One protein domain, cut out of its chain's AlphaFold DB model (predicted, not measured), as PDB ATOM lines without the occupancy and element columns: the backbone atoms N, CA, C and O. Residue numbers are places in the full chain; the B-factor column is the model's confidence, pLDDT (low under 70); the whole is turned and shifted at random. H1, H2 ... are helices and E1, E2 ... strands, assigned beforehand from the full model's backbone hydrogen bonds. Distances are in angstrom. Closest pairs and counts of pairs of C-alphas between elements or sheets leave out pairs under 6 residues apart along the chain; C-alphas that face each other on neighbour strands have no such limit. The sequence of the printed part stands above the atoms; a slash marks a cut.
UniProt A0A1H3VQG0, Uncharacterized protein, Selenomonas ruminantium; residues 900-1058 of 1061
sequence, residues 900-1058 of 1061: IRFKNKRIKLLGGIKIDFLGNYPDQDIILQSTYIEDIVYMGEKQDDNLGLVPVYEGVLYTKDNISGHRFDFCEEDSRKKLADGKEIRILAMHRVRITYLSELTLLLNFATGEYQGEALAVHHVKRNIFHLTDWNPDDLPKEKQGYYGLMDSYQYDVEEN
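This is residues 900 to 1058 of the 1061 residues of an uncharacterized protein of Selenomonas ruminantium (UniProt A0A1H3VQG0). A small barrel, formed by E1, E2, E3, E7, E8 and E11 and closed by the short pairing of E8 with E11, runs on into a second, smaller ring, in which the far parts of E1, E2 and E3 are joined by E4, E10 and E9. The hairpin E5 and E6 extends this second end, and the small helix H1 is off the sheet in the stretch between E10 and E11. The printed part has 159 residues with eleven named strands and one named helix, in the order E1 to E10, H1, E11; the class is mostly strand. The strands make one branched, mixed sheet, strongly twisted. The whole is compact, with a radius of gyration of the C-alphas of 16.2 A and spans of 47 by 36 by 27 A.

E1, residues 905 to 916, spans 28.9 A from C-alpha 905 at (53.862, -24.193, -20.801) and bends by 70 degrees at residue 911. E2, residues 927 to 944, spans 33.5 A and bends by 111 degrees at residue 940; E3, residues 948 to 960, spans 34.7 A and bends by 57 degrees at residue 956. E7 is residues 992 to 997, E8 1002 to 1007, and E11 1051 to 1057, ending at C-alpha 1057 at (55.023, -19.856, -21.705). E4 is residues 967 to 970, E5 975 to 978, E6 984 to 988, E9 1017 to 1021, E10 1026 to 1030, and H1 1039 to 1042.

E1 to E4 form a meander, each strand the antiparallel neighbour of the one before. In the hairpin E2 and E3, N 939 and O 952 are 2.8 A apart; in the hairpin E1 and E2, N 907 and O 933 are 2.8 A apart. On the other side of E1 from E2 are antiparallel E11, with N 908 and O 1054 at 2.8 A, and parallel E9, with N 916 and O 1018 at 2.8 A. E3 has antiparallel E7, N 953 to O 995 at 2.8 A, and E4, N 959 to O 968 at 2.9 A, on one side. E8 is antiparallel to E7, N 994 to O 1006 at 2.8 A, and to E11, N 1003 to O 1051 at 2.9 A. E10 is parallel to E4, N 1027 to O 969 at 2.9 A, and antiparallel to E9, N 1019 to O 1028 at 2.7 A; E6 is also a neighbour of E10, with N 988 and O 1029 within hydrogen-bond range at 2.9 A. The edge strand E5 is antiparallel to E6, N 977 to O 985 at 2.9 A. H1 is not on the sheet; it is too short for an O i to N i+4 pair, and its one O i to N i+3 pair is out of range.

The C-alphas of Ile 900 and Asp 981 are the two farthest apart, at 48.8 A. The printed part has no cut, and no link is long. The mean pLDDT of the printed part is 70.0; 79 residues are under 70, among them 911 to 929, 1007 to 1024 and 1028 to 1050.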
ATOM      1  N   ILE A 900      59.290 -33.499 -21.552       74.69
ATOM      2  CA  ILE A 900      59.567 -32.076 -21.293       74.69
ATOM      3  C   ILE A 900      58.865 -31.121 -22.268       74.69
ATOM      4  O   ILE A 900      58.894 -29.913 -22.044       74.69
ATOM      5  N   ARG A 901      58.200 -31.636 -23.314       80.31
ATOM      6  CA  ARG A 901      57.603 -30.859 -24.418       80.31
ATOM      7  C   ARG A 901      56.729 -29.680 -23.962       80.31
ATOM      8  O   ARG A 901      56.919 -28.559 -24.443       80.31
ATOM      9  N   PHE A 902      55.821 -29.930 -23.015       83.25
ATOM     10  CA  PHE A 902      54.848 -28.954 -22.496       83.25
ATOM     11  C   PHE A 902      55.076 -28.563 -21.028       83.25
ATOM     12  O   PHE A 902      54.233 -27.908 -20.422       83.25
ATOM     13  N   LYS A 903      56.214 -28.949 -20.441       77.81
ATOM     14  CA  LYS A 903      56.516 -28.645 -19.038       77.81
ATOM     15  C   LYS A 903      56.593 -27.123 -18.836       77.81
ATOM     16  O   LYS A 903      57.342 -26.464 -19.549       77.81
ATOM     17  N   ASN A 904      55.845 -26.594 -17.863       76.94
ATOM     18  CA  ASN A 904      55.712 -25.156 -17.553       76.94
ATOM     19  C   ASN A 904      55.176 -24.285 -18.708       76.94
ATOM     20  O   ASN A 904      55.384 -23.070 -18.726       76.94
ATOM     21  N   LYS A 905      54.488 -24.892 -19.677       84.94
ATOM     22  CA  LYS A 905      53.862 -24.193 -20.801       84.94
ATOM     23  C   LYS A 905      52.348 -24.366 -20.745       84.94
ATOM     24  O   LYS A 905      51.856 -25.347 -20.184       84.94
ATOM     25  N   ARG A 906      51.626 -23.455 -21.393       88.12
ATOM     26  CA  ARG A 906      50.198 -23.602 -21.690       88.12
ATOM     27  C   ARG A 906      49.975 -23.737 -23.188       88.12
ATOM     28  O   ARG A 906      50.701 -23.172 -24.002       88.12
ATOM     29  N   ILE A 907      48.939 -24.470 -23.551       88.81
ATOM     30  CA  ILE A 907      48.490 -24.648 -24.928       88.81
ATOM     31  C   ILE A 907      47.310 -23.711 -25.165       88.81
ATOM     32  O   ILE A 907      46.359 -23.712 -24.390       88.81
ATOM     33  N   LYS A 908      47.342 -22.934 -26.245       86.69
ATOM     34  CA  LYS A 908      46.217 -22.124 -26.718       86.69
ATOM     35  C   LYS A 908      45.607 -22.776 -27.951       86.69
ATOM     36  O   LYS A 908      46.298 -22.992 -28.942       86.69
ATOM     37  N   LEU A 909      44.308 -23.058 -27.917       83.06
ATOM     38  CA  LEU A 909      43.591 -23.638 -29.052       83.06
ATOM     39  C   LEU A 909      43.174 -22.536 -30.030       83.06
ATOM     40  O   LEU A 909      42.499 -21.578 -29.644       83.06
ATOM     41  N   LEU A 910      43.536 -22.687 -31.304       72.69
ATOM     42  CA  LEU A 910      43.320 -21.658 -32.330       72.69
ATOM     43  C   LEU A 910      41.878 -21.625 -32.872       72.69
ATOM     44  O   LEU A 910      41.453 -20.609 -33.415       72.69
ATOM     45  N   GLY A 911      41.107 -22.704 -32.688       64.06
ATOM     46  CA  GLY A 911      39.721 -22.832 -33.169       64.06
ATOM     47  C   GLY A 911      38.616 -22.370 -32.204       64.06
ATOM     48  O   GLY A 911      37.489 -22.182 -32.654       64.06
ATOM     49  N   GLY A 912      38.934 -22.155 -30.917       62.69
ATOM     50  CA  GLY A 912      38.002 -21.740 -29.849       62.69
ATOM     51  C   GLY A 912      36.834 -22.702 -29.556       62.69
ATOM     52  O   GLY A 912      36.425 -23.500 -30.395       62.69
ATOM     53  N   ILE A 913      36.259 -22.625 -28.352       64.00
ATOM     54  CA  ILE A 913      34.993 -23.299 -28.012       64.00
ATOM     55  C   ILE A 913      33.848 -22.299 -28.215       64.00
ATOM     56  O   ILE A 913      33.931 -21.149 -27.776       64.00
ATOM     57  N   LYS A 914      32.785 -22.731 -28.905       64.19
ATOM     58  CA  LYS A 914      31.588 -21.917 -29.163       64.19
ATOM     59  C   LYS A 914      30.656 -21.953 -27.955       64.19
ATOM     60  O   LYS A 914      30.305 -23.026 -27.463       64.19
ATOM     61  N   ILE A 915      30.273 -20.771 -27.486       60.28
ATOM     62  CA  ILE A 915      29.519 -20.594 -26.246       60.28
ATOM     63  C   ILE A 915      28.101 -20.120 -26.557       60.28
ATOM     64  O   ILE A 915      27.923 -19.158 -27.305       60.28
ATOM     65  N   ASP A 916      27.116 -20.769 -25.936       58.75
ATOM     66  CA  ASP A 916      25.704 -20.387 -25.946       58.75
ATOM     67  C   ASP A 916      25.231 -20.023 -24.528       58.75
ATOM     68  O   ASP A 916      25.570 -20.666 -23.530       58.75
ATOM     69  N   PHE A 917      24.442 -18.961 -24.412       59.00
ATOM     70  CA  PHE A 917      23.980 -18.436 -23.132       59.00
ATOM     71  C   PHE A 917      22.541 -18.894 -22.871       59.00
ATOM     72  O   PHE A 917      21.578 -18.332 -23.387       59.00
ATOM     73  N   LEU A 918      22.359 -19.910 -22.019       52.00
ATOM     74  CA  LEU A 918      21.016 -20.386 -21.664       52.00
ATOM     75  C   LEU A 918      20.283 -19.417 -20.715       52.00
ATOM     76  O   LEU A 918      20.538 -19.399 -19.508       52.00
ATOM     77  N   GLY A 919      19.285 -18.703 -21.248       49.22
ATOM     78  CA  GLY A 919      18.204 -18.071 -20.481       49.22
ATOM     79  C   GLY A 919      17.246 -17.241 -21.345       49.22
ATOM     80  O   GLY A 919      17.706 -16.299 -21.959       49.22
ATOM     81  N   ASN A 920      15.942 -17.582 -21.371       44.91
ATOM     82  CA  ASN A 920      14.738 -16.855 -21.865       44.91
ATOM     83  C   ASN A 920      14.809 -15.844 -23.045       44.91
ATOM     84  O   ASN A 920      13.829 -15.141 -23.287       44.91
ATOM     85  N   TYR A 921      15.889 -15.784 -23.814       46.03
ATOM     86  CA  TYR A 921      16.087 -14.855 -24.920       46.03
ATOM     87  C   TYR A 921      16.447 -15.659 -26.178       46.03
ATOM     88  O   TYR A 921      17.552 -16.190 -26.250       46.03
ATOM     89  N   PRO A 922      15.539 -15.778 -27.163       46.66
ATOM     90  CA  PRO A 922      15.779 -16.546 -28.391       46.66
ATOM     91  C   PRO A 922      16.902 -15.988 -29.291       46.66
ATOM     92  O   PRO A 922      17.379 -16.705 -30.168       46.66
ATOM     93  N   ASP A 923      17.366 -14.756 -29.039       51.06
ATOM     94  CA  ASP A 923      18.145 -13.953 -29.995       51.06
ATOM     95  C   ASP A 923      19.575 -13.583 -29.530       51.06
ATOM     96  O   ASP A 923      20.082 -12.529 -29.901       51.06
ATOM     97  N   GLN A 924      20.249 -14.395 -28.703       54.75
ATOM     98  CA  GLN A 924      21.682 -14.171 -28.415       54.75
ATOM     99  C   GLN A 924      22.614 -14.896 -29.405       54.75
ATOM    100  O   GLN A 924      22.346 -16.034 -29.816       54.75
ATOM    101  N   ASP A 925      23.697 -14.193 -29.770       56.09
ATOM    102  CA  ASP A 925      24.770 -14.609 -30.682       56.09
ATOM    103  C   ASP A 925      25.721 -15.628 -30.032       56.09
ATOM    104  O   ASP A 925      26.075 -15.513 -28.857       56.09
ATOM    105  N   ILE A 926      26.186 -16.600 -30.821       61.72
ATOM    106  CA  ILE A 926      27.228 -17.556 -30.421       61.72
ATOM    107  C   ILE A 926      28.575 -16.822 -30.390       61.72
ATOM    108  O   ILE A 926      29.033 -16.325 -31.421       61.72
ATOM    109  N   ILE A 927      29.238 -16.781 -29.230       61.66
ATOM    110  CA  ILE A 927      30.545 -16.120 -29.071       61.66
ATOM    111  C   ILE A 927      31.661 -17.169 -29.065       61.66
ATOM    112  O   ILE A 927      31.564 -18.198 -28.397       61.66
ATOM    113  N   LEU A 928      32.742 -16.891 -29.801       64.25
ATOM    114  CA  LEU A 928      33.956 -17.708 -29.814       64.25
ATOM    115  C   LEU A 928      34.930 -17.180 -28.750       64.25
ATOM    116  O   LEU A 928      35.371 -16.029 -28.833       64.25
ATOM    117  N   GLN A 929      35.256 -17.992 -27.741       68.50
ATOM    118  CA  GLN A 929      36.241 -17.611 -26.722       68.50
ATOM    119  C   GLN A 929      37.571 -18.345 -26.879       68.50
ATOM    120  O   GLN A 929      37.635 -19.517 -27.269       68.50
ATOM    121  N   SER A 930      38.649 -17.630 -26.541       75.38
ATOM    122  CA  SER A 930      40.000 -18.190 -26.521       75.38
ATOM    123  C   SER A 930      40.082 -19.273 -25.446       75.38
ATOM    124  O   SER A 930      39.765 -19.035 -24.279       75.38
ATOM    125  N   THR A 931      40.476 -20.478 -25.848       80.88
ATOM    126  CA  THR A 931      40.512 -21.657 -24.976       80.88
ATOM    127  C   THR A 931      41.953 -22.081 -24.747       80.88
ATOM    128  O   THR A 931      42.754 -22.091 -25.683       80.88
ATOM    129  N   TYR A 932      42.274 -22.418 -23.504       86.31
ATOM    130  CA  TYR A 932      43.626 -22.706 -23.056       86.31
ATOM    131  C   TYR A 932      43.669 -24.000 -22.247       86.31
ATOM    132  O   TYR A 932      42.683 -24.372 -21.612       86.31
ATOM    133  N   ILE A 933      44.827 -24.655 -22.256       87.81
ATOM    134  CA  ILE A 933      45.133 -25.813 -21.423       87.81
ATOM    135  C   ILE A 933      46.435 -25.544 -20.679       87.81
ATOM    136  O   ILE A 933      47.438 -25.205 -21.301       87.81
ATOM    137  N   GLU A 934      46.433 -25.711 -19.367       89.31
ATOM    138  CA  GLU A 934      47.614 -25.560 -18.509       89.31
ATOM    139  C   GLU A 934      47.790 -26.781 -17.596       89.31
ATOM    140  O   GLU A 934      47.062 -27.764 -17.737       89.31
ATOM    141  N   ASP A 935      48.779 -26.745 -16.698       86.69
ATOM    142  CA  ASP A 935      49.115 -27.859 -15.800       86.69
ATOM    143  C   ASP A 935      49.290 -29.195 -16.543       86.69
ATOM    144  O   ASP A 935      48.790 -30.244 -16.137       86.69
ATOM    145  N   ILE A 936      49.999 -29.138 -17.678       89.00
ATOM    146  CA  ILE A 936      50.134 -30.262 -18.604       89.00
ATOM    147  C   ILE A 936      51.174 -31.266 -18.089       89.00
ATOM    148  O   ILE A 936      52.355 -30.943 -17.935       89.00
ATOM    149  N   VAL A 937      50.750 -32.513 -17.888       86.06
ATOM    150  CA  VAL A 937      51.573 -33.630 -17.402       86.06
ATOM    151  C   VAL A 937      51.603 -34.748 -18.443       86.06
ATOM    152  O   VAL A 937      50.575 -35.118 -18.998       86.06
ATOM    153  N   TYR A 938      52.784 -35.303 -18.717       85.88
ATOM    154  CA  TYR A 938      52.945 -36.446 -19.621       85.88
ATOM    155  C   TYR A 938      52.461 -37.756 -18.979       85.88
ATOM    156  O   TYR A 938      52.823 -38.065 -17.845       85.88
ATOM    157  N   MET A 939      51.679 -38.537 -19.726       83.06
ATOM    158  CA  MET A 939      50.958 -39.727 -19.252       83.06
ATOM    159  C   MET A 939      51.403 -41.040 -19.918       83.06
ATOM    160  O   MET A 939      50.859 -42.095 -19.596       83.06
ATOM    161  N   GLY A 940      52.384 -41.000 -20.823       83.00
ATOM    162  CA  GLY A 940      52.867 -42.163 -21.577       83.00
ATOM    163  C   GLY A 940      52.522 -42.090 -23.064       83.00
ATOM    164  O   GLY A 940      52.168 -41.031 -23.578       83.00
ATOM    165  N   GLU A 941      52.625 -43.215 -23.766       83.50
ATOM    166  CA  GLU A 941      52.331 -43.312 -25.201       83.50
ATOM    167  C   GLU A 941      51.092 -44.183 -25.437       83.50
ATOM    168  O   GLU A 941      50.876 -45.182 -24.745       83.50
ATOM    169  N   LYS A 942      50.262 -43.808 -26.413       79.81
ATOM    170  CA  LYS A 942      49.112 -44.599 -26.875       79.81
ATOM    171  C   LYS A 942      49.381 -45.057 -28.304       79.81
ATOM    172  O   LYS A 942      49.935 -44.305 -29.093       79.81
ATOM    173  N   GLN A 943      48.974 -46.276 -28.639       74.75
ATOM    174  CA  GLN A 943      48.999 -46.743 -30.021       74.75
ATOM    175  C   GLN A 943      47.889 -46.043 -30.817       74.75
ATOM    176  O   GLN A 943      46.716 -46.139 -30.450       74.75
ATOM    177  N   ASP A 944      48.268 -45.355 -31.887       73.12
ATOM    178  CA  ASP A 944      47.381 -44.846 -32.929       73.12
ATOM    179  C   ASP A 944      47.521 -45.712 -34.191       73.12
ATOM    180  O   ASP A 944      48.629 -46.119 -34.562       73.12
ATOM    181  N   ASP A 945      46.396 -46.009 -34.842       66.12
ATOM    182  CA  ASP A 945      46.337 -46.939 -35.976       66.12
ATOM    183  C   ASP A 945      47.087 -46.427 -37.220       66.12
ATOM    184  O   ASP A 945      47.530 -47.234 -38.038       66.12
ATOM    185  N   ASN A 946      47.276 -45.107 -37.355       60.62
ATOM    186  CA  ASN A 946      47.942 -44.484 -38.504       60.62
ATOM    187  C   ASN A 946      49.310 -43.873 -38.168       60.62
ATOM    188  O   ASN A 946      50.164 -43.777 -39.051       60.62
ATOM    189  N   LEU A 947      49.527 -43.439 -36.922       62.56
ATOM    190  CA  LEU A 947      50.723 -42.685 -36.514       62.56
ATOM    191  C   LEU A 947      51.674 -43.458 -35.584       62.56
ATOM    192  O   LEU A 947      52.753 -42.958 -35.265       62.56
ATOM    193  N   GLY A 948      51.329 -44.687 -35.190       73.12
ATOM    194  CA  GLY A 948      52.149 -45.498 -34.288       73.12
ATOM    195  C   GLY A 948      52.007 -45.072 -32.823       73.12
ATOM    196  O   GLY A 948      50.946 -44.618 -32.406       73.12
ATOM    197  N   LEU A 949      53.053 -45.254 -32.014       78.50
ATOM    198  CA  LEU A 949      53.059 -44.810 -30.616       78.50
ATOM    199  C   LEU A 949      53.104 -43.279 -30.553       78.50
ATOM    200  O   LEU A 949      54.096 -42.662 -30.939       78.50
ATOM    201  N   VAL A 950      52.026 -42.668 -30.067       83.75
ATOM    202  CA  VAL A 950      51.885 -41.215 -29.943       83.75
ATOM    203  C   VAL A 950      51.926 -40.773 -28.475       83.75
ATOM    204  O   VAL A 950      51.264 -41.391 -27.633       83.75
ATOM    205  N   PRO A 951      52.663 -39.697 -28.130       86.62
ATOM    206  CA  PRO A 951      52.715 -39.162 -26.770       86.62
ATOM    207  C   PRO A 951      51.354 -38.641 -26.292       86.62
ATOM    208  O   PRO A 951      50.674 -37.895 -27.001       86.62
ATOM    209  N   VAL A 952      50.988 -38.975 -25.057       86.69
ATOM    210  CA  VAL A 952      49.744 -38.554 -24.409       86.69
ATOM    211  C   VAL A 952      50.051 -37.730 -23.164       86.69
ATOM    212  O   VAL A 952      50.922 -38.077 -22.371       86.69
ATOM    213  N   TYR A 953      49.297 -36.654 -22.970       89.31
ATOM    214  CA  TYR A 953      49.386 -35.748 -21.831       89.31
ATOM    215  C   TYR A 953      48.003 -35.555 -21.195       89.31
ATOM    216  O   TYR A 953      46.983 -35.910 -21.783       89.31
ATOM    217  N   GLU A 954      47.950 -34.986 -19.999       87.50
ATOM    218  CA  GLU A 954      46.732 -34.547 -19.312       87.50
ATOM    219  C   GLU A 954      46.917 -33.093 -18.875       87.50
ATOM    220  O   GLU A 954      48.004 -32.740 -18.432       87.50
ATOM    221  N   GLY A 955      45.893 -32.251 -19.007       88.06
ATOM    222  CA  GLY A 955      45.946 -30.848 -18.587       88.06
ATOM    223  C   GLY A 955      44.576 -30.283 -18.217       88.06
ATOM    224  O   GLY A 955      43.546 -30.933 -18.418       88.06
ATOM    225  N   VAL A 956      44.567 -29.070 -17.669       86.44
ATOM    226  CA  VAL A 956      43.367 -28.366 -17.199       86.44
ATOM    227  C   VAL A 956      42.869 -27.394 -18.262       86.44
ATOM    228  O   VAL A 956      43.582 -26.462 -18.631       86.44
ATOM    229  N   LEU A 957      41.646 -27.606 -18.748       84.94
ATOM    230  CA  LEU A 957      41.006 -26.787 -19.776       84.94
ATOM    231  C   LEU A 957      40.264 -25.607 -19.138       84.94
ATOM    232  O   LEU A 957      39.413 -25.791 -18.265       84.94
ATOM    233  N   TYR A 958      40.520 -24.400 -19.637       83.50
ATOM    234  CA  TYR A 958      39.810 -23.191 -19.227       83.50
ATOM    235  C   TYR A 958      39.633 -22.220 -20.399       83.50
ATOM    236  O   TYR A 958      40.273 -22.326 -21.449       83.50
ATOM    237  N   THR A 959      38.756 -21.235 -20.227       80.81
ATOM    238  CA  THR A 959      38.607 -20.118 -21.165       80.81
ATOM    239  C   THR A 959      38.719 -18.782 -20.440       80.81
ATOM    240  O   THR A 959      38.599 -18.710 -19.214       80.81
ATOM    241  N   LYS A 960      39.019 -17.717 -21.180       76.62
ATOM    242  CA  LYS A 960      39.061 -16.353 -20.652       76.62
ATOM    243  C   LYS A 960      38.051 -15.499 -21.396       76.62
ATOM    244  O   LYS A 960      37.984 -15.559 -22.622       76.62
ATOM    245  N   ASP A 961      37.317 -14.673 -20.657       69.06
ATOM    246  CA  ASP A 961      36.453 -13.678 -21.281       69.06
ATOM    247  C   ASP A 961      37.296 -12.694 -22.102       69.06
ATOM    248  O   ASP A 961      38.254 -12.106 -21.599       69.06
ATOM    249  N   ASN A 962      36.920 -12.510 -23.368       64.75
ATOM    250  CA  ASN A 962      37.660 -11.679 -24.315       64.75
ATOM    251  C   ASN A 962      37.665 -10.188 -23.910       64.75
ATOM    252  O   ASN A 962      38.513  -9.442 -24.394       64.75
ATOM    253  N   ILE A 963      36.732  -9.743 -23.052       63.28
ATOM    254  CA  ILE A 963      36.611  -8.340 -22.622       63.28
ATOM    255  C   ILE A 963      37.300  -8.098 -21.271       63.28
ATOM    256  O   ILE A 963      38.073  -7.151 -21.140       63.28
ATOM    257  N   SER A 964      37.027  -8.927 -20.258       68.12
ATOM    258  CA  SER A 964      37.551  -8.741 -18.894       68.12
ATOM    259  C   SER A 964      38.822  -9.535 -18.581       68.12
ATOM    260  O   SER A 964      39.473  -9.267 -17.573       68.12
ATOM    261  N   GLY A 965      39.183 -10.524 -19.405       70.31
ATOM    262  CA  GLY A 965      40.330 -11.407 -19.175       70.31
ATOM    263  C   GLY A 965      40.162 -12.383 -18.005       70.31
ATOM    264  O   GLY A 965      41.087 -13.146 -17.713       70.31
ATOM    265  N   HIS A 966      39.004 -12.383 -17.336       77.25
ATOM    266  CA  HIS A 966      38.716 -13.303 -16.241       77.25
ATOM    267  C   HIS A 966      38.710 -14.751 -16.726       77.25
ATOM    268  O   HIS A 966      38.169 -15.059 -17.787       77.25
ATOM    269  N   ARG A 967      39.314 -15.633 -15.924       82.69
ATOM    270  CA  ARG A 967      39.348 -17.076 -16.155       82.69
ATOM    271  C   ARG A 967      38.035 -17.721 -15.733       82.69
ATOM    272  O   ARG A 967      37.519 -17.440 -14.652       82.69
ATOM    273  N   PHE A 968      37.565 -18.625 -16.577       77.31
ATOM    274  CA  PHE A 968      36.418 -19.477 -16.333       77.31
ATOM    275  C   PHE A 968      36.801 -20.920 -16.633       77.31
ATOM    276  O   PHE A 968      37.212 -21.245 -17.750       77.31
ATOM    277  N   ASP A 969      36.646 -21.773 -15.631       80.50
ATOM    278  CA  ASP A 969      36.962 -23.191 -15.746       80.50
ATOM    279  C   ASP A 969      35.763 -23.970 -16.297       80.50
ATOM    280  O   ASP A 969      34.600 -23.559 -16.178       80.50
ATOM    281  N   PHE A 970      36.039 -25.109 -16.925       79.00
ATOM    282  CA  PHE A 970      34.991 -26.032 -17.350       79.00
ATOM    283  C   PHE A 970      34.530 -26.918 -16.187       79.00
ATOM    284  O   PHE A 970      35.236 -27.106 -15.202       79.00
ATOM    285  N   CYS A 971      33.310 -27.448 -16.280       75.50
ATOM    286  CA  CYS A 971      32.689 -28.252 -15.227       75.50
ATOM    287  C   CYS A 971      33.530 -29.486 -14.865       75.50
ATOM    288  O   CYS A 971      34.048 -30.156 -15.751       75.50
ATOM    289  N   GLU A 972      33.630 -29.815 -13.577       73.50
ATOM    290  CA  GLU A 972      34.399 -30.971 -13.088       73.50
ATOM    291  C   GLU A 972      33.590 -32.273 -13.026       73.50
ATOM    292  O   GLU A 972      34.172 -33.353 -13.039       73.50
ATOM    293  N   GLU A 973      32.256 -32.188 -12.967       74.00
ATOM    294  CA  GLU A 973      31.374 -33.340 -12.748       74.00
ATOM    295  C   GLU A 973      30.332 -33.509 -13.861       74.00
ATOM    296  O   GLU A 973      29.758 -32.535 -14.360       74.00
ATOM    297  N   ASP A 974      30.050 -34.770 -14.197       72.56
ATOM    298  CA  ASP A 974      28.955 -35.149 -15.086       72.56
ATOM    299  C   ASP A 974      27.619 -34.984 -14.355       72.56
ATOM    300  O   ASP A 974      27.418 -35.494 -13.250       72.56
ATOM    301  N   SER A 975      26.654 -34.321 -14.983       70.88
ATOM    302  CA  SER A 975      25.298 -34.216 -14.434       70.88
ATOM    303  C   SER A 975      24.247 -34.130 -15.536       70.88
ATOM    304  O   SER A 975      24.569 -34.085 -16.719       70.88
ATOM    305  N   ARG A 976      22.962 -34.152 -15.176       72.06
ATOM    306  CA  ARG A 976      21.868 -33.881 -16.118       72.06
ATOM    307  C   ARG A 976      21.095 -32.666 -15.657       72.06
ATOM    308  O   ARG A 976      20.791 -32.535 -14.471       72.06
ATOM    309  N   LYS A 977      20.752 -31.791 -16.593       66.44
ATOM    310  CA  LYS A 977      19.993 -30.575 -16.317       66.44
ATOM    311  C   LYS A 977      18.728 -30.555 -17.163       66.44
ATOM    312  O   LYS A 977      18.792 -30.714 -18.375       66.44
ATOM    313  N   LYS A 978      17.577 -30.334 -16.521       63.56
ATOM    314  CA  LYS A 978      16.323 -30.025 -17.224       63.56
ATOM    315  C   LYS A 978      16.297 -28.559 -17.629       63.56
ATOM    316  O   LYS A 978      16.549 -27.682 -16.800       63.56
ATOM    317  N   LEU A 979      15.982 -28.312 -18.889       61.47
ATOM    318  CA  LEU A 979      15.758 -26.989 -19.450       61.47
ATOM    319  C   LEU A 979      14.322 -26.511 -19.210       61.47
ATOM    320  O   LEU A 979      13.445 -27.275 -18.803       61.47
ATOM    321  N   ALA A 980      14.093 -25.216 -19.442       56.50
ATOM    322  CA  ALA A 980      12.810 -24.553 -19.199       56.50
ATOM    323  C   ALA A 980      11.671 -25.049 -20.115       56.50
ATOM    324  O   ALA A 980      10.504 -24.909 -19.759       56.50
ATOM    325  N   ASP A 981      12.002 -25.656 -21.258       57.53
ATOM    326  CA  ASP A 981      11.079 -26.289 -22.212       57.53
ATOM    327  C   ASP A 981      10.784 -27.771 -21.892       57.53
ATOM    328  O   ASP A 981       9.990 -28.416 -22.577       57.53
ATOM    329  N   GLY A 982      11.397 -28.314 -20.832       60.38
ATOM    330  CA  GLY A 982      11.214 -29.687 -20.364       60.38
ATOM    331  C   GLY A 982      12.213 -30.713 -20.909       60.38
ATOM    332  O   GLY A 982      12.172 -31.856 -20.445       60.38
ATOM    333  N   LYS A 983      13.124 -30.346 -21.826       63.00
ATOM    334  CA  LYS A 983      14.177 -31.253 -22.327       63.00
ATOM    335  C   LYS A 983      15.279 -31.474 -21.276       63.00
ATOM    336  O   LYS A 983      15.642 -30.554 -20.546       63.00
ATOM    337  N   GLU A 984      15.817 -32.693 -21.181       65.81
ATOM    338  CA  GLU A 984      17.002 -33.006 -20.360       65.81
ATOM    339  C   GLU A 984      18.265 -32.991 -21.209       65.81
ATOM    340  O   GLU A 984      18.280 -33.575 -22.288       65.81
ATOM    341  N   ILE A 985      19.320 -32.368 -20.690       66.06
ATOM    342  CA  ILE A 985      20.623 -32.278 -21.352       66.06
ATOM    343  C   ILE A 985      21.693 -32.832 -20.423       66.06
ATOM    344  O   ILE A 985      21.610 -32.635 -19.199       66.06
ATOM    345  N   ARG A 986      22.694 -33.527 -20.968       69.50
ATOM    346  CA  ARG A 986      23.846 -33.957 -20.180       69.50
ATOM    347  C   ARG A 986      24.835 -32.804 -20.089       69.50
ATOM    348  O   ARG A 986      25.093 -32.107 -21.061       69.50
ATOM    349  N   ILE A 987      25.374 -32.602 -18.899       70.31
ATOM    350  CA  ILE A 987      26.516 -31.740 -18.621       70.31
ATOM    351  C   ILE A 987      27.724 -32.658 -18.488       70.31
ATOM    352  O   ILE A 987      27.668 -33.612 -17.711       70.31
ATOM    353  N   LEU A 988      28.778 -32.363 -19.243       68.44
ATOM    354  CA  LEU A 988      30.011 -33.141 -19.298       68.44
ATOM    355  C   LEU A 988      31.090 -32.550 -18.377       68.44
ATOM    356  O   LEU A 988      31.312 -31.334 -18.363       68.44
ATOM    357  N   ALA A 989      31.777 -33.425 -17.644       71.19
ATOM    358  CA  ALA A 989      32.986 -33.145 -16.880       71.19
ATOM    359  C   ALA A 989      34.177 -32.923 -17.825       71.19
ATOM    360  O   ALA A 989      34.673 -33.854 -18.454       71.19
ATOM    361  N   MET A 990      34.630 -31.678 -17.926       70.31
ATOM    362  CA  MET A 990      35.543 -31.186 -18.959       70.31
ATOM    363  C   MET A 990      36.708 -30.357 -18.425       70.31
ATOM    364  O   MET A 990      37.540 -29.893 -19.200       70.31
ATOM    365  N   HIS A 991      36.787 -30.180 -17.109       76.06
ATOM    366  CA  HIS A 991      37.880 -29.461 -16.468       76.06
ATOM    367  C   HIS A 991      39.254 -30.075 -16.772       76.06
ATOM    368  O   HIS A 991      40.219 -29.348 -16.980       76.06
ATOM    369  N   ARG A 992      39.345 -31.410 -16.852       81.75
ATOM    370  CA  ARG A 992      40.577 -32.133 -17.199       81.75
ATOM    371  C   ARG A 992      40.451 -32.833 -18.545       81.75
ATOM    372  O   ARG A 992      39.533 -33.626 -18.753       81.75
ATOM    373  N   VAL A 993      41.408 -32.569 -19.431       81.00
ATOM    374  CA  VAL A 993      41.450 -33.111 -20.793       81.00
ATOM    375  C   VAL A 993      42.711 -33.929 -21.024       81.00
ATOM    376  O   VAL A 993      43.799 -33.574 -20.574       81.00
ATOM    377  N   ARG A 994      42.563 -35.026 -21.765       83.75
ATOM    378  CA  ARG A 994      43.675 -35.827 -22.267       83.75
ATOM    379  C   ARG A 994      44.078 -35.314 -23.646       83.75
ATOM    380  O   ARG A 994      43.236 -35.201 -24.529       83.75
ATOM    381  N   ILE A 995      45.361 -35.046 -23.832       86.25
ATOM    382  CA  ILE A 995      45.951 -34.472 -25.040       86.25
ATOM    383  C   ILE A 995      46.772 -35.556 -25.731       86.25
ATOM    384  O   ILE A 995      47.801 -35.977 -25.211       86.25
ATOM    385  N   THR A 996      46.350 -36.003 -26.905       86.69
ATOM    386  CA  THR A 996      47.168 -36.862 -27.764       86.69
ATOM    387  C   THR A 996      47.936 -35.972 -28.736       86.69
ATOM    388  O   THR A 996      47.334 -35.249 -29.532       86.69
ATOM    389  N   TYR A 997      49.265 -35.992 -28.661       86.50
ATOM    390  CA  TYR A 997      50.121 -35.200 -29.537       86.50
ATOM    391  C   TYR A 997      50.269 -35.882 -30.895       86.50
ATOM    392  O   TYR A 997      50.761 -37.006 -30.973       86.50
ATOM    393  N   LEU A 998      49.864 -35.185 -31.958       82.56
ATOM    394  CA  LEU A 998      49.958 -35.687 -33.329       82.56
ATOM    395  C   LEU A 998      51.135 -35.060 -34.078       82.56
ATOM    396  O   LEU A 998      51.874 -35.754 -34.772       82.56
ATOM    397  N   SER A 999      51.311 -33.744 -33.952       80.00
ATOM    398  CA  SER A 999      52.405 -32.998 -34.576       80.00
ATOM    399  C   SER A 999      52.653 -31.664 -33.862       80.00
ATOM    400  O   SER A 999      51.920 -31.281 -32.947       80.00
ATOM    401  N   GLU A1000      53.665 -30.917 -34.312       80.00
ATOM    402  CA  GLU A1000      53.995 -29.588 -33.775       80.00
ATOM    403  C   GLU A1000      52.863 -28.557 -33.982       80.00
ATOM    404  O   GLU A1000      52.912 -27.485 -33.395       80.00
ATOM    405  N   LEU A1001      51.846 -28.866 -34.802       79.19
ATOM    406  CA  LEU A1001      50.743 -27.952 -35.131       79.19
ATOM    407  C   LEU A1001      49.361 -28.467 -34.716       79.19
ATOM    408  O   LEU A1001      48.416 -27.681 -34.638       79.19
ATOM    409  N   THR A1002      49.218 -29.773 -34.476       80.88
ATOM    410  CA  THR A1002      47.910 -30.406 -34.270       80.88
ATOM    411  C   THR A1002      47.925 -31.366 -33.083       80.88
ATOM    412  O   THR A1002      48.862 -32.147 -32.902       80.88
ATOM    413  N   LEU A1003      46.851 -31.344 -32.295       85.00
ATOM    414  CA  LEU A1003      46.615 -32.259 -31.181       85.00
ATOM    415  C   LEU A1003      45.176 -32.791 -31.183       85.00
ATOM    416  O   LEU A1003      44.274 -32.216 -31.792       85.00
ATOM    417  N   LEU A1004      44.974 -33.900 -30.483       79.94
ATOM    418  CA  LEU A1004      43.684 -34.549 -30.253       79.94
ATOM    419  C   LEU A1004      43.307 -34.358 -28.783       79.94
ATOM    420  O   LEU A1004      44.119 -34.642 -27.905       79.94
ATOM    421  N   LEU A1005      42.089 -33.895 -28.503       75.62
ATOM    422  CA  LEU A1005      41.586 -33.763 -27.134       75.62
ATOM    423  C   LEU A1005      40.539 -34.840 -26.868       75.62
ATOM    424  O   LEU A1005      39.555 -34.937 -27.588       75.62
ATOM    425  N   ASN A1006      40.756 -35.630 -25.820       70.31
ATOM    426  CA  ASN A1006      39.851 -36.676 -25.356       70.31
ATOM    427  C   ASN A1006      39.429 -36.407 -23.906       70.31
ATOM    428  O   ASN A1006      40.203 -35.868 -23.109       70.31
ATOM    429  N   PHE A1007      38.215 -36.810 -23.537       66.44
ATOM    430  CA  PHE A1007      37.655 -36.539 -22.211       66.44
ATOM    431  C   PHE A1007      38.103 -37.585 -21.186       66.44
ATOM    432  O   PHE A1007      38.257 -38.767 -21.505       66.44
ATOM    433  N   ALA A1008      38.319 -37.163 -19.938       52.69
ATOM    434  CA  ALA A1008      38.867 -38.033 -18.896       52.69
ATOM    435  C   ALA A1008      37.940 -39.212 -18.513       52.69
ATOM    436  O   ALA A1008      38.427 -40.228 -18.019       52.69
ATOM    437  N   THR A1009      36.627 -39.116 -18.767       51.97
ATOM    438  CA  THR A1009      35.609 -40.116 -18.376       51.97
ATOM    439  C   THR A1009      35.090 -41.006 -19.522       51.97
ATOM    440  O   THR A1009      34.280 -41.897 -19.263       51.97
ATOM    441  N   GLY A1010      35.569 -40.841 -20.765       51.84
ATOM    442  CA  GLY A1010      35.219 -41.699 -21.912       51.84
ATOM    443  C   GLY A1010      35.316 -40.995 -23.274       51.84
ATOM    444  O   GLY A1010      35.313 -39.769 -23.342       51.84
ATOM    445  N   GLU A1011      35.403 -41.768 -24.365       50.84
ATOM    446  CA  GLU A1011      35.379 -41.238 -25.739       50.84
ATOM    447  C   GLU A1011      33.966 -40.738 -26.071       50.84
ATOM    448  O   GLU A1011      33.013 -41.517 -26.101       50.84
ATOM    449  N   TYR A1012      33.815 -39.437 -26.305       48.50
ATOM    450  CA  TYR A1012      32.601 -38.877 -26.891       48.50
ATOM    451  C   TYR A1012      32.963 -38.290 -28.252       48.50
ATOM    452  O   TYR A1012      33.790 -37.389 -28.353       48.50
ATOM    453  N   GLN A1013      32.354 -38.844 -29.297       51.41
ATOM    454  CA  GLN A1013      32.364 -38.292 -30.644       51.41
ATOM    455  C   GLN A1013      31.049 -37.533 -30.815       51.41
ATOM    456  O   GLN A1013      29.999 -38.148 -30.997       51.41
ATOM    457  N   GLY A1014      31.076 -36.209 -30.678       49.38
ATOM    458  CA  GLY A1014      29.874 -35.402 -30.847       49.38
ATOM    459  C   GLY A1014      30.091 -33.911 -30.624       49.38
ATOM    460  O   GLY A1014      31.075 -33.473 -30.031       49.38
ATOM    461  N   GLU A1015      29.148 -33.131 -31.137       54.84
ATOM    462  CA  GLU A1015      29.217 -31.678 -31.270       54.84
ATOM    463  C   GLU A1015      29.061 -30.988 -29.909       54.84
ATOM    464  O   GLU A1015      28.142 -31.291 -29.150       54.84
ATOM    465  N   ALA A1016      29.997 -30.103 -29.556       54.66
ATOM    466  CA  ALA A1016      30.115 -29.590 -28.196       54.66
ATOM    467  C   ALA A1016      29.640 -28.129 -28.096       54.66
ATOM    468  O   ALA A1016      30.225 -27.229 -28.701       54.66
ATOM    469  N   LEU A1017      28.595 -27.897 -27.297       57.47
ATOM    470  CA  LEU A1017      28.058 -26.570 -26.970       57.47
ATOM    471  C   LEU A1017      28.388 -26.229 -25.513       57.47
ATOM    472  O   LEU A1017      28.045 -27.008 -24.618       57.47
ATOM    473  N   ALA A1018      29.028 -25.082 -25.254       63.06
ATOM    474  CA  ALA A1018      29.333 -24.634 -23.892       63.06
ATOM    475  C   ALA A1018      28.287 -23.646 -23.366       63.06
ATOM    476  O   ALA A1018      28.012 -22.631 -23.995       63.06
ATOM    477  N   VAL A1019      27.768 -23.905 -22.169       62.06
ATOM    478  CA  VAL A1019      26.791 -23.068 -21.472       62.06
ATOM    479  C   VAL A1019      27.439 -22.391 -20.276       62.06
ATOM    480  O   VAL A1019      27.979 -23.056 -19.389       62.06
ATOM    481  N   HIS A1020      27.317 -21.068 -20.195       65.12
ATOM    482  CA  HIS A1020      27.807 -20.305 -19.048       65.12
ATOM    483  C   HIS A1020      26.867 -20.381 -17.833       65.12
ATOM    484  O   HIS A1020      25.677 -20.078 -17.946       65.12
ATOM    485  N   HIS A1021      27.392 -20.687 -16.639       64.25
ATOM    486  CA  HIS A1021      26.638 -20.570 -15.387       64.25
ATOM    487  C   HIS A1021      27.199 -19.481 -14.455       64.25
ATOM    488  O   HIS A1021      28.146 -19.691 -13.695       64.25
ATOM    489  N   VAL A1022      26.508 -18.335 -14.437       61.12
ATOM    490  CA  VAL A1022      26.932 -17.086 -13.771       61.12
ATOM    491  C   VAL A1022      27.210 -17.247 -12.271       61.12
ATOM    492  O   VAL A1022      28.097 -16.601 -11.731       61.12
ATOM    493  N   LYS A1023      26.483 -18.115 -11.551       64.06
ATOM    494  CA  LYS A1023      26.643 -18.224 -10.085       64.06
ATOM    495  C   LYS A1023      27.931 -18.917  -9.637       64.06
ATOM    496  O   LYS A1023      28.243 -18.856  -8.452       64.06
ATOM    497  N   ARG A1024      28.617 -19.640 -10.526       65.62
ATOM    498  CA  ARG A1024      29.810 -20.423 -10.167       65.62
ATOM    499  C   ARG A1024      31.021 -20.141 -11.052       65.62
ATOM    500  O   ARG A1024      32.054 -20.732 -10.792       65.62
ATOM    501  N   ASN A1025      30.910 -19.253 -12.044       70.12
ATOM    502  CA  ASN A1025      31.965 -18.985 -13.031       70.12
ATOM    503  C   ASN A1025      32.468 -20.258 -13.740       70.12
ATOM    504  O   ASN A1025      33.643 -20.362 -14.072       70.12
ATOM    505  N   ILE A1026      31.566 -21.215 -13.968       70.00
ATOM    506  CA  ILE A1026      31.873 -22.495 -14.612       70.00
ATOM    507  C   ILE A1026      31.141 -22.573 -15.951       70.00
ATOM    508  O   ILE A1026      29.948 -22.254 -16.036       70.00
ATOM    509  N   PHE A1027      31.853 -23.026 -16.981       72.25
ATOM    510  CA  PHE A1027      31.276 -23.414 -18.263       72.25
ATOM    511  C   PHE A1027      30.919 -24.900 -18.279       72.25
ATOM    512  O   PHE A1027      31.699 -25.764 -17.888       72.25
ATOM    513  N   HIS A1028      29.722 -25.209 -18.759       68.12
ATOM    514  CA  HIS A1028      29.217 -26.569 -18.879       68.12
ATOM    515  C   HIS A1028      29.164 -26.951 -20.348       68.12
ATOM    516  O   HIS A1028      28.397 -26.357 -21.097       68.12
ATOM    517  N   LEU A1029      29.941 -27.943 -20.766       69.50
ATOM    518  CA  LEU A1029      29.771 -28.522 -22.094       69.50
ATOM    519  C   LEU A1029      28.602 -29.505 -22.076       69.50
ATOM    520  O   LEU A1029      28.398 -30.210 -21.087       69.50
ATOM    521  N   THR A1030      27.816 -29.503 -23.146       61.62
ATOM    522  CA  THR A1030      26.582 -30.286 -23.241       61.62
ATOM    523  C   THR A1030      26.546 -31.107 -24.523       61.62
ATOM    524  O   THR A1030      27.130 -30.700 -25.525       61.62
ATOM    525  N   ASP A1031      25.864 -32.253 -24.482       61.16
ATOM    526  CA  ASP A1031      25.710 -33.204 -25.595       61.16
ATOM    527  C   ASP A1031      24.515 -32.876 -26.507       61.16
ATOM    528  O   ASP A1031      23.835 -33.767 -27.017       61.16
ATOM    529  N   TRP A1032      24.217 -31.585 -26.679       62.66
ATOM    530  CA  TRP A1032      23.097 -31.128 -27.500       62.66
ATOM    531  C   TRP A1032      23.159 -31.716 -28.909       62.66
ATOM    532  O   TRP A1032      24.166 -31.572 -29.598       62.66
ATOM    533  N   ASN A1033      22.054 -32.315 -29.362       58.84
ATOM    534  CA  ASN A1033      21.926 -32.694 -30.760       58.84
ATOM    535  C   ASN A1033      21.699 -31.415 -31.597       58.84
ATOM    536  O   ASN A1033      20.723 -30.702 -31.354       58.84
ATOM    537  N   PRO A1034      22.557 -31.101 -32.577       58.72
ATOM    538  CA  PRO A1034      22.421 -29.913 -33.421       58.72
ATOM    539  C   PRO A1034      21.090 -29.852 -34.165       58.72
ATOM    540  O   PRO A1034      20.561 -28.765 -34.382       58.72
ATOM    541  N   ASP A1035      20.500 -31.002 -34.499       58.53
ATOM    542  CA  ASP A1035      19.193 -31.071 -35.159       58.53
ATOM    543  C   ASP A1035      18.055 -30.506 -34.286       58.53
ATOM    544  O   ASP A1035      17.012 -30.109 -34.813       58.53
ATOM    545  N   ASP A1036      18.258 -30.418 -32.964       56.78
ATOM    546  CA  ASP A1036      17.328 -29.805 -32.010       56.78
ATOM    547  C   ASP A1036      17.444 -28.266 -31.929       56.78
ATOM    548  O   ASP A1036      16.594 -27.627 -31.298       56.78
ATOM    549  N   LEU A1037      18.454 -27.653 -32.565       62.59
ATOM    550  CA  LEU A1037      18.616 -26.196 -32.657       62.59
ATOM    551  C   LEU A1037      17.743 -25.594 -33.775       62.59
ATOM    552  O   LEU A1037      17.435 -26.268 -34.762       62.59
ATOM    553  N   PRO A1038      17.377 -24.296 -33.692       58.94
ATOM    554  CA  PRO A1038      16.749 -23.590 -34.810       58.94
ATOM    555  C   PRO A1038      17.584 -23.745 -36.092       58.94
ATOM    556  O   PRO A1038      18.806 -23.624 -36.036       58.94
ATOM    557  N   LYS A1039      16.945 -23.961 -37.255       59.34
ATOM    558  CA  LYS A1039      17.628 -24.200 -38.551       59.34
ATOM    559  C   LYS A1039      18.704 -23.164 -38.904       59.34
ATOM    560  O   LYS A1039      19.679 -23.490 -39.565       59.34
ATOM    561  N   GLU A1040      18.533 -21.929 -38.444       58.25
ATOM    562  CA  GLU A1040      19.471 -20.815 -38.631       58.25
ATOM    563  C   GLU A1040      20.778 -20.997 -37.843       58.25
ATOM    564  O   GLU A1040      21.819 -20.491 -38.247       58.25
ATOM    565  N   LYS A1041      20.740 -21.757 -36.742       59.62
ATOM    566  CA  LYS A1041      21.886 -22.051 -35.877       59.62
ATOM    567  C   LYS A1041      22.576 -23.376 -36.233       59.62
ATOM    568  O   LYS A1041      23.750 -23.525 -35.927       59.62
ATOM    569  N   GLN A1042      21.910 -24.293 -36.943       59.16
ATOM    570  CA  GLN A1042      22.456 -25.615 -37.313       59.16
ATOM    571  C   GLN A1042      23.775 -25.541 -38.112       59.16
ATOM    572  O   GLN A1042      24.673 -26.340 -37.880       59.16
ATOM    573  N   GLY A1043      23.946 -24.543 -38.990       54.75
ATOM    574  CA  GLY A1043      25.169 -24.371 -39.795       54.75
ATOM    575  C   GLY A1043      26.406 -23.872 -39.031       54.75
ATOM    576  O   GLY A1043      27.481 -23.763 -39.619       54.75
ATOM    577  N   TYR A1044      26.275 -23.548 -37.740       54.53
ATOM    578  CA  TYR A1044      27.388 -23.101 -36.897       54.53
ATOM    579  C   TYR A1044      28.085 -24.251 -36.161       54.53
ATOM    580  O   TYR A1044      29.088 -24.003 -35.487       54.53
ATOM    581  N   TYR A1045      27.609 -25.484 -36.297       55.59
ATOM    582  CA  TYR A1045      28.130 -26.643 -35.581       55.59
ATOM    583  C   TYR A1045      28.737 -27.648 -36.563       55.59
ATOM    584  O   TYR A1045      28.277 -27.795 -37.693       55.59
ATOM    585  N   GLY A1046      29.859 -28.244 -36.172       51.94
ATOM    586  CA  GLY A1046      30.595 -29.197 -36.991       51.94
ATOM    587  C   GLY A1046      31.533 -30.026 -36.125       51.94
ATOM    588  O   GLY A1046      32.123 -29.507 -35.175       51.94
ATOM    589  N   LEU A1047      31.651 -31.313 -36.454       46.88
ATOM    590  CA  LEU A1047      32.556 -32.260 -35.804       46.88
ATOM    591  C   LEU A1047      34.013 -31.807 -35.998       46.88
ATOM    592  O   LEU A1047      34.492 -31.721 -37.129       46.88
ATOM    593  N   MET A1048      34.715 -31.501 -34.904       55.09
ATOM    594  CA  MET A1048      36.167 -31.317 -34.923       55.09
ATOM    595  C   MET A1048      36.837 -32.484 -34.209       55.09
ATOM    596  O   MET A1048      36.785 -32.574 -32.986       55.09
ATOM    597  N   ASP A1049      37.513 -33.330 -34.984       56.25
ATOM    598  CA  ASP A1049      38.287 -34.456 -34.455       56.25
ATOM    599  C   ASP A1049      39.712 -34.044 -34.039       56.25
ATOM    600  O   ASP A1049      40.398 -34.796 -33.366       56.25
ATOM    601  N   SER A1050      40.206 -32.859 -34.415       69.44
ATOM    602  CA  SER A1050      41.556 -32.406 -34.043       69.44
ATOM    603  C   SER A1050      41.631 -30.887 -33.929       69.44
ATOM    604  O   SER A1050      40.951 -30.176 -34.670       69.44
ATOM    605  N   TYR A1051      42.480 -30.391 -33.029       75.31
ATOM    606  CA  TYR A1051      42.652 -28.966 -32.770       75.31
ATOM    607  C   TYR A1051      44.039 -28.495 -33.200       75.31
ATOM    608  O   TYR A1051      45.053 -29.111 -32.863       75.31
ATOM    609  N   GLN A1052      44.078 -27.361 -33.899       80.25
ATOM    610  CA  GLN A1052      45.308 -26.593 -34.070       80.25
ATOM    611  C   GLN A1052      45.611 -25.798 -32.804       80.25
ATOM    612  O   GLN A1052      44.693 -25.275 -32.158       80.25
ATOM    613  N   TYR A1053      46.892 -25.698 -32.463       86.06
ATOM    614  CA  TYR A1053      47.320 -25.061 -31.228       86.06
ATOM    615  C   TYR A1053      48.609 -24.258 -31.375       86.06
ATOM    616  O   TYR A1053      49.439 -24.556 -32.225       86.06
ATOM    617  N   ASP A1054      48.761 -23.286 -30.479       86.50
ATOM    618  CA  ASP A1054      50.020 -22.609 -30.184       86.50
ATOM    619  C   ASP A1054      50.462 -22.941 -28.754       86.50
ATOM    620  O   ASP A1054      49.634 -23.192 -27.870       86.50
ATOM    621  N   VAL A1055      51.773 -22.924 -28.513       85.19
ATOM    622  CA  VAL A1055      52.354 -23.106 -27.178       85.19
ATOM    623  C   VAL A1055      52.851 -21.767 -26.659       85.19
ATOM    624  O   VAL A1055      53.680 -21.117 -27.291       85.19
ATOM    625  N   GLU A1056      52.375 -21.375 -25.485       83.88
ATOM    626  CA  GLU A1056      52.780 -20.154 -24.796       83.88
ATOM    627  C   GLU A1056      53.485 -20.517 -23.479       83.88
ATOM    628  O   GLU A1056      53.154 -21.517 -22.836       83.88
ATOM    629  N   GLU A1057      54.456 -19.712 -23.050       78.94
ATOM    630  CA  GLU A1057      55.023 -19.856 -21.705       78.94
ATOM    631  C   GLU A1057      53.992 -19.443 -20.644       78.94
ATOM    632  O   GLU A1057      53.168 -18.548 -20.867       78.94
ATOM    633  N   ASN A1058      54.004 -20.108 -19.485       64.88
ATOM    634  CA  ASN A1058      53.161 -19.702 -18.363       64.88
ATOM    635  C   ASN A1058      53.625 -18.328 -17.857       64.88
ATOM    636  O   ASN A1058      54.712 -18.202 -17.312       64.88
TER     637      ASN A1058